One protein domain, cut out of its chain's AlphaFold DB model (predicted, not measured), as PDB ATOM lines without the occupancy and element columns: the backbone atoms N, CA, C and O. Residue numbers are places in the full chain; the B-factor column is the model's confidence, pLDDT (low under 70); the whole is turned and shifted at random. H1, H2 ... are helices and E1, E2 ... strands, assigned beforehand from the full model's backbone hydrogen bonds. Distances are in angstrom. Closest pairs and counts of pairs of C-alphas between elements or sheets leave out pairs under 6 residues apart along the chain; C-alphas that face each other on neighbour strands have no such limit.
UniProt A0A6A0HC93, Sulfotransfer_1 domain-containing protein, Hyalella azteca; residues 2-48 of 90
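AT A GLANCE: This is residues 2 to 48 of the 90 residues of the protein "Sulfotransfer_1 domain-containing protein" of Hyalella azteca (UniProt A0A6A0HC93). A small two-stranded hairpin, E1 and E2, makes one end of this model, and a single helix, H1, runs away from it toward the other end. Beyond H1 the chain turns and comes back through a long link to the hairpin, and after E2 it folds back once more beside that strand. The printed part has 47 residues with one named helix and two named strands, in the order H1, E1, E2; the sheet, E1 - E2, is antiparallel. The class is mixed, helices and strands, though under half of the residues are in named elements. The whole is only just compact, close to loose, with a radius of gyration of the C-alphas of 11.4 A and spans of 34 by 24 by 18 A.

IN THESE COORDINATES: Find C-alpha 5 at (18.899, -38.118, -26.574); from there H1, residues 5 to 15, runs 15.5 A to C-alpha 15 at (17.976, -48.450, -38.051). Next look for E1 at residues 27 to 30, 9.5 A long. E2, residues 35 to 39, runs 13.1 A and ends at C-alpha 39, (30.427, -38.201, -21.389).

HOW THE PARTS SIT: In H1 every O i to N i+4 pair is within hydrogen-bond range. Its closest C-alphas to E1 are those of Ser 6 and Phe 27, 7.4 A apart. E1 and E2 form a hairpin, antiparallel at 133 degrees; look for N 37 and O 28 at 2.8 A. Residues 38 to 39 of E2 also pair, antiparallel, with residues 44 to 45.

THE WHOLE: The C-alphas of Gln 17 and Thr 32, the two farthest apart, are 35.0 A apart. The link from H1 to E1 is long, with 11 residues; that from E1 to E2 is tight. The printed part has no cut, and no printed residue has a pLDDT under 70.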
ATOM      1  N   LYS A   2      16.445 -33.317 -28.511       71.12
ATOM      2  CA  LYS A   2      16.833 -32.356 -27.449       71.12
ATOM      3  C   LYS A   2      16.477 -32.796 -26.017       71.12
ATOM      4  O   LYS A   2      17.271 -32.556 -25.119       71.12
ATOM      5  N   ALA A   3      15.314 -33.419 -25.809       74.06
ATOM      6  CA  ALA A   3      14.817 -33.752 -24.470       74.06
ATOM      7  C   ALA A   3      15.186 -35.166 -23.978       74.06
ATOM      8  O   ALA A   3      15.229 -35.391 -22.775       74.06
ATOM      9  N   LYS A   4      15.414 -36.129 -24.885       82.94
ATOM     10  CA  LYS A   4      15.656 -37.549 -24.552       82.94
ATOM     11  C   LYS A   4      16.664 -38.202 -25.517       82.94
ATOM     12  O   LYS A   4      16.292 -39.110 -26.259       82.94
ATOM     13  N   PRO A   5      17.928 -37.742 -25.542       89.19
ATOM     14  CA  PRO A   5      18.899 -38.118 -26.574       89.19
ATOM     15  C   PRO A   5      19.149 -39.628 -26.683       89.19
ATOM     16  O   PRO A   5      19.202 -40.139 -27.799       89.19
ATOM     17  N   SER A   6      19.233 -40.349 -25.559       88.94
ATOM     18  CA  SER A   6      19.488 -41.796 -25.546       88.94
ATOM     19  C   SER A   6      18.409 -42.601 -26.270       88.94
ATOM     20  O   SER A   6      18.731 -43.460 -27.079       88.94
ATOM     21  N   GLY A   7      17.129 -42.288 -26.042       91.00
ATOM     22  CA  GLY A   7      16.022 -43.003 -26.680       91.00
ATOM     23  C   GLY A   7      16.002 -42.822 -28.197       91.00
ATOM     24  O   GLY A   7      15.745 -43.769 -28.924       91.00
ATOM     25  N   GLN A   8      16.328 -41.621 -28.689       92.19
ATOM     26  CA  GLN A   8      16.442 -41.412 -30.134       92.19
ATOM     27  C   GLN A   8      17.675 -42.095 -30.732       92.19
ATOM     28  O   GLN A   8      17.595 -42.577 -31.855       92.19
ATOM     29  N   LEU A   9      18.799 -42.150 -30.012       94.31
ATOM     30  CA  LEU A   9      19.994 -42.838 -30.508       94.31
ATOM     31  C   LEU A   9      19.827 -44.354 -30.552       94.31
ATOM     32  O   LEU A   9      20.345 -44.961 -31.477       94.31
ATOM     33  N   LEU A  10      19.041 -44.936 -29.647       93.69
ATOM     34  CA  LEU A  10      18.685 -46.352 -29.721       93.69
ATOM     35  C   LEU A  10      17.933 -46.683 -31.021       93.69
ATOM     36  O   LEU A  10      18.231 -47.679 -31.673       93.69
ATOM     37  N   GLU A  11      16.977 -45.843 -31.426       93.25
ATOM     38  CA  GLU A  11      16.264 -46.030 -32.698       93.25
ATOM     39  C   GLU A  11      17.199 -45.872 -33.909       93.25
ATOM     40  O   GLU A  11      17.074 -46.602 -34.888       93.25
ATOM     41  N   VAL A  12      18.194 -44.981 -33.820       95.44
ATOM     42  CA  VAL A  12      19.235 -44.839 -34.854       95.44
ATOM     43  C   VAL A  12      20.155 -46.063 -34.907       95.44
ATOM     44  O   VAL A  12      20.445 -46.544 -36.000       95.44
ATOM     45  N   GLU A  13      20.597 -46.594 -33.762       96.62
ATOM     46  CA  GLU A  13      21.404 -47.822 -33.697       96.62
ATOM     47  C   GLU A  13      20.649 -48.997 -34.336       96.62
ATOM     48  O   GLU A  13      21.216 -49.694 -35.173       96.62
ATOM     49  N   LYS A  14      19.353 -49.159 -34.030       96.06
ATOM     50  CA  LYS A  14      18.493 -50.178 -34.659       96.06
ATOM     51  C   LYS A  14      18.375 -49.989 -36.169       96.06
ATOM     52  O   LYS A  14      18.550 -50.952 -36.910       96.06
ATOM     53  N   PHE A  15      18.100 -48.765 -36.625       96.06
ATOM     54  CA  PHE A  15      17.976 -48.450 -38.051       96.06
ATOM     55  C   PHE A  15      19.253 -48.800 -38.829       96.06
ATOM     56  O   PHE A  15      19.183 -49.366 -39.918       96.06
ATOM     57  N   LEU A  16      20.421 -48.517 -38.247       97.44
ATOM     58  CA  LEU A  16      21.728 -48.815 -38.837       97.44
ATOM     59  C   LEU A  16      22.218 -50.251 -38.577       97.44
ATOM     60  O   LEU A  16      23.315 -50.590 -39.014       97.44
ATOM     61  N   GLN A  17      21.442 -51.082 -37.873       96.75
ATOM     62  CA  GLN A  17      21.815 -52.447 -37.471       96.75
ATOM     63  C   GLN A  17      23.112 -52.506 -36.641       96.75
ATOM     64  O   GLN A  17      23.911 -53.437 -36.746       96.75
ATOM     65  N   LEU A  18      23.328 -51.499 -35.795       97.00
ATOM     66  CA  LEU A  18      24.465 -51.426 -34.885       97.00
ATOM     67  C   LEU A  18      24.120 -52.053 -33.524       97.00
ATOM     68  O   LEU A  18      22.977 -51.964 -33.069       97.00
ATOM     69  N   PRO A  19      25.102 -52.643 -32.816       95.12
ATOM     70  CA  PRO A  19      24.906 -53.063 -31.434       95.12
ATOM     71  C   PRO A  19      24.548 -51.869 -30.542       95.12
ATOM     72  O   PRO A  19      25.208 -50.834 -30.616       95.12
ATOM     73  N   SER A  20      23.569 -52.049 -29.651       93.75
ATOM     74  CA  SER A  20      23.156 -51.032 -28.676       93.75
ATOM     75  C   SER A  20      24.278 -50.762 -27.672       93.75
ATOM     76  O   SER A  20      24.440 -51.504 -26.701       93.75
ATOM     77  N   ARG A  21      25.063 -49.706 -27.895       91.50
ATOM     78  CA  ARG A  21      26.193 -49.329 -27.028       91.50
ATOM     79  C   ARG A  21      25.967 -47.996 -26.335       91.50
ATOM     80  O   ARG A  21      26.531 -47.772 -25.265       91.50
ATOM     81  N   VAL A  22      25.153 -47.121 -26.920       91.75
ATOM     82  CA  VAL A  22      24.849 -45.812 -26.351       91.75
ATOM     83  C   VAL A  22      23.841 -45.949 -25.208       91.75
ATOM     84  O   VAL A  22      22.670 -46.261 -25.404       91.75
ATOM     85  N   GLN A  23      24.282 -45.656 -23.989       91.38
ATOM     86  CA  GLN A  23      23.465 -45.742 -22.783       91.38
ATOM     87  C   GLN A  23      22.987 -44.360 -22.309       91.38
ATOM     88  O   GLN A  23      23.624 -43.340 -22.587       91.38
ATOM     89  N   PRO A  24      21.904 -44.286 -21.507       91.19
ATOM     90  CA  PRO A  24      21.495 -43.041 -20.852       91.19
ATOM     91  C   PRO A  24      22.612 -42.410 -20.015       91.19
ATOM     92  O   PRO A  24      22.715 -41.188 -19.946       91.19
ATOM     93  N   SER A  25      23.484 -43.237 -19.432       91.69
ATOM     94  CA  SER A  25      24.643 -42.800 -18.657       91.69
ATOM     95  C   SER A  25      25.675 -42.039 -19.490       91.69
ATOM     96  O   SER A  25      26.415 -41.256 -18.904       91.69
ATOM     97  N   ASN A  26      25.704 -42.180 -20.820       93.31
ATOM     98  CA  ASN A  26      26.578 -41.390 -21.692       93.31
ATOM     99  C   ASN A  26      26.125 -39.933 -21.842       93.31
ATOM    100  O   ASN A  26      26.868 -39.122 -22.394       93.31
ATOM    101  N   PHE A  27      24.942 -39.574 -21.337       94.31
ATOM    102  CA  PHE A  27      24.417 -38.215 -21.390       94.31
ATOM    103  C   PHE A  27      24.258 -37.631 -19.993       94.31
ATOM    104  O   PHE A  27      23.868 -38.305 -19.043       94.31
ATOM    105  N   TYR A  28      24.510 -36.333 -19.882       92.62
ATOM    106  CA  TYR A  28      24.187 -35.557 -18.691       92.62
ATOM    107  C   TYR A  28      23.652 -34.192 -19.111       92.62
ATOM    108  O   TYR A  28      24.062 -33.638 -20.132       92.62
ATOM    109  N   PHE A  29      22.698 -33.653 -18.357       92.44
ATOM    110  CA  PHE A  29      22.127 -32.349 -18.668       92.44
ATOM    111  C   PHE A  29      22.986 -31.238 -18.066       92.44
ATOM    112  O   PHE A  29      23.121 -31.145 -16.845       92.44
ATOM    113  N   ASN A  30      23.556 -30.382 -18.912       91.69
ATOM    114  CA  ASN A  30      24.281 -29.206 -18.452       91.69
ATOM    115  C   ASN A  30      23.302 -28.031 -18.336       91.69
ATOM    116  O   ASN A  30      22.867 -27.481 -19.348       91.69
ATOM    117  N   ARG A  31      22.965 -27.642 -17.098       89.50
ATOM    118  CA  ARG A  31      21.994 -26.569 -16.814       89.50
ATOM    119  C   ARG A  31      22.429 -25.215 -17.369       89.50
ATOM    120  O   ARG A  31      21.598 -24.516 -17.934       89.50
ATOM    121  N   THR A  32      23.714 -24.883 -17.270       87.50
ATOM    122  CA  THR A  32      24.267 -23.630 -17.803       87.50
ATOM    123  C   THR A  32      24.168 -23.588 -19.324       87.50
ATOM    124  O   THR A  32      23.821 -22.563 -19.901       87.50
ATOM    125  N   LYS A  33      24.437 -24.719 -19.989       87.50
ATOM    126  CA  LYS A  33      24.315 -24.819 -21.448       87.50
ATOM    127  C   LYS A  33      22.855 -24.916 -21.904       87.50
ATOM    128  O   LYS A  33      22.557 -24.518 -23.023       87.50
ATOM    129  N   GLY A  34      21.963 -25.460 -21.073       89.44
ATOM    130  CA  GLY A  34      20.557 -25.720 -21.398       89.44
ATOM    131  C   GLY A  34      20.334 -26.938 -22.303       89.44
ATOM    132  O   GLY A  34      19.246 -27.111 -22.849       89.44
ATOM    133  N   PHE A  35      21.356 -27.780 -22.488       92.19
ATOM    134  CA  PHE A  35      21.326 -28.950 -23.368       92.19
ATOM    135  C   PHE A  35      22.016 -30.154 -22.719       92.19
ATOM    136  O   PHE A  35      22.854 -30.012 -21.826       92.19
ATOM    137  N   TYR A  36      21.688 -31.352 -23.211       93.00
ATOM    138  CA  TYR A  36      22.452 -32.556 -22.896       93.00
ATOM    139  C   TYR A  36      23.843 -32.502 -23.533       93.00
ATOM    140  O   TYR A  36      23.990 -32.185 -24.715       93.00
ATOM    141  N   CYS A  37      24.849 -32.845 -22.739       93.62
ATOM    142  CA  CYS A  37      26.226 -33.054 -23.159       93.62
ATOM    143  C   CYS A  37      26.567 -34.547 -23.085       93.62
ATOM    144  O   CYS A  37      25.834 -35.330 -22.474       93.62
ATOM    145  N   MET A  38      27.666 -34.936 -23.725       93.38
ATOM    146  CA  MET A  38      28.120 -36.324 -23.774       93.38
ATOM    147  C   MET A  38      29.266 -36.545 -22.795       93.38
ATOM    148  O   MET A  38      30.118 -35.672 -22.616       93.38
ATOM    149  N   ARG A  39      29.304 -37.727 -22.190       93.19
ATOM    150  CA  ARG A  39      30.427 -38.201 -21.389       93.19
ATOM    151  C   ARG A  39      30.783 -39.638 -21.749       93.19
ATOM    152  O   ARG A  39      29.907 -40.466 -22.005       93.19
ATOM    153  N   ASN A  40      32.074 -39.917 -21.737       89.25
ATOM    154  CA  ASN A  40      32.622 -41.264 -21.686       89.25
ATOM    155  C   ASN A  40      33.463 -41.397 -20.403       89.25
ATOM    156  O   ASN A  40      33.421 -40.517 -19.543       89.25
ATOM    157  N   GLU A  41      34.189 -42.501 -20.253       82.12
ATOM    158  CA  GLU A  41      34.961 -42.798 -19.037       82.12
ATOM    159  C   GLU A  41      36.055 -41.765 -18.737       82.12
ATOM    160  O   GLU A  41      36.415 -41.568 -17.581       82.12
ATOM    161  N   THR A  42      36.565 -41.077 -19.760       85.94
ATOM    162  CA  THR A  42      37.749 -40.211 -19.651       85.94
ATOM    163  C   THR A  42      37.463 -38.735 -19.914       85.94
ATOM    164  O   THR A  42      38.225 -37.876 -19.484       85.94
ATOM    165  N   HIS A  43      36.375 -38.410 -20.612       89.50
ATOM    166  CA  HIS A  43      36.094 -37.071 -21.111       89.50
ATOM    167  C   HIS A  43      34.614 -36.713 -21.018       89.50
ATOM    168  O   HIS A  43      33.710 -37.520 -21.257       89.50
ATOM    169  N   GLN A  44      34.372 -35.432 -20.762       91.75
ATOM    170  CA  GLN A  44      33.062 -34.809 -20.866       91.75
ATOM    171  C   GLN A  44      33.122 -33.712 -21.920       91.75
ATOM    172  O   GLN A  44      34.039 -32.890 -21.922       91.75
ATOM    173  N   LYS A  45      32.155 -33.698 -22.837       92.75
ATOM    174  CA  LYS A  45      32.123 -32.726 -23.927       92.75
ATOM    175  C   LYS A  45      30.703 -32.277 -24.231       92.75
ATOM    176  O   LYS A  45      29.807 -33.073 -24.516       92.75
ATOM    177  N   CYS A  46      30.523 -30.965 -24.220       93.00
ATOM    178  CA  CYS A  46      29.328 -30.312 -24.731       93.00
ATOM    179  C   CYS A  46      29.500 -29.944 -26.208       93.00
ATOM    180  O   CYS A  46      30.615 -29.843 -26.724       93.00
ATOM    181  N   LEU A  47      28.380 -29.713 -26.895       90.50
ATOM    182  CA  LEU A  47      28.408 -29.125 -28.231       90.50
ATOM    183  C   LEU A  47      29.020 -27.717 -28.181       90.50
ATOM    184  O   LEU A  47      28.867 -26.998 -27.188       90.50
ATOM    185  N   ALA A  48      29.684 -27.334 -29.273       90.00
ATOM    186  CA  ALA A  48      30.340 -26.038 -29.421       90.00
ATOM    187  C   ALA A  48      29.390 -24.855 -29.165       90.00
ATOM    188  O   ALA A  48      28.166 -24.975 -29.259       90.00
TER     189      ALA A  48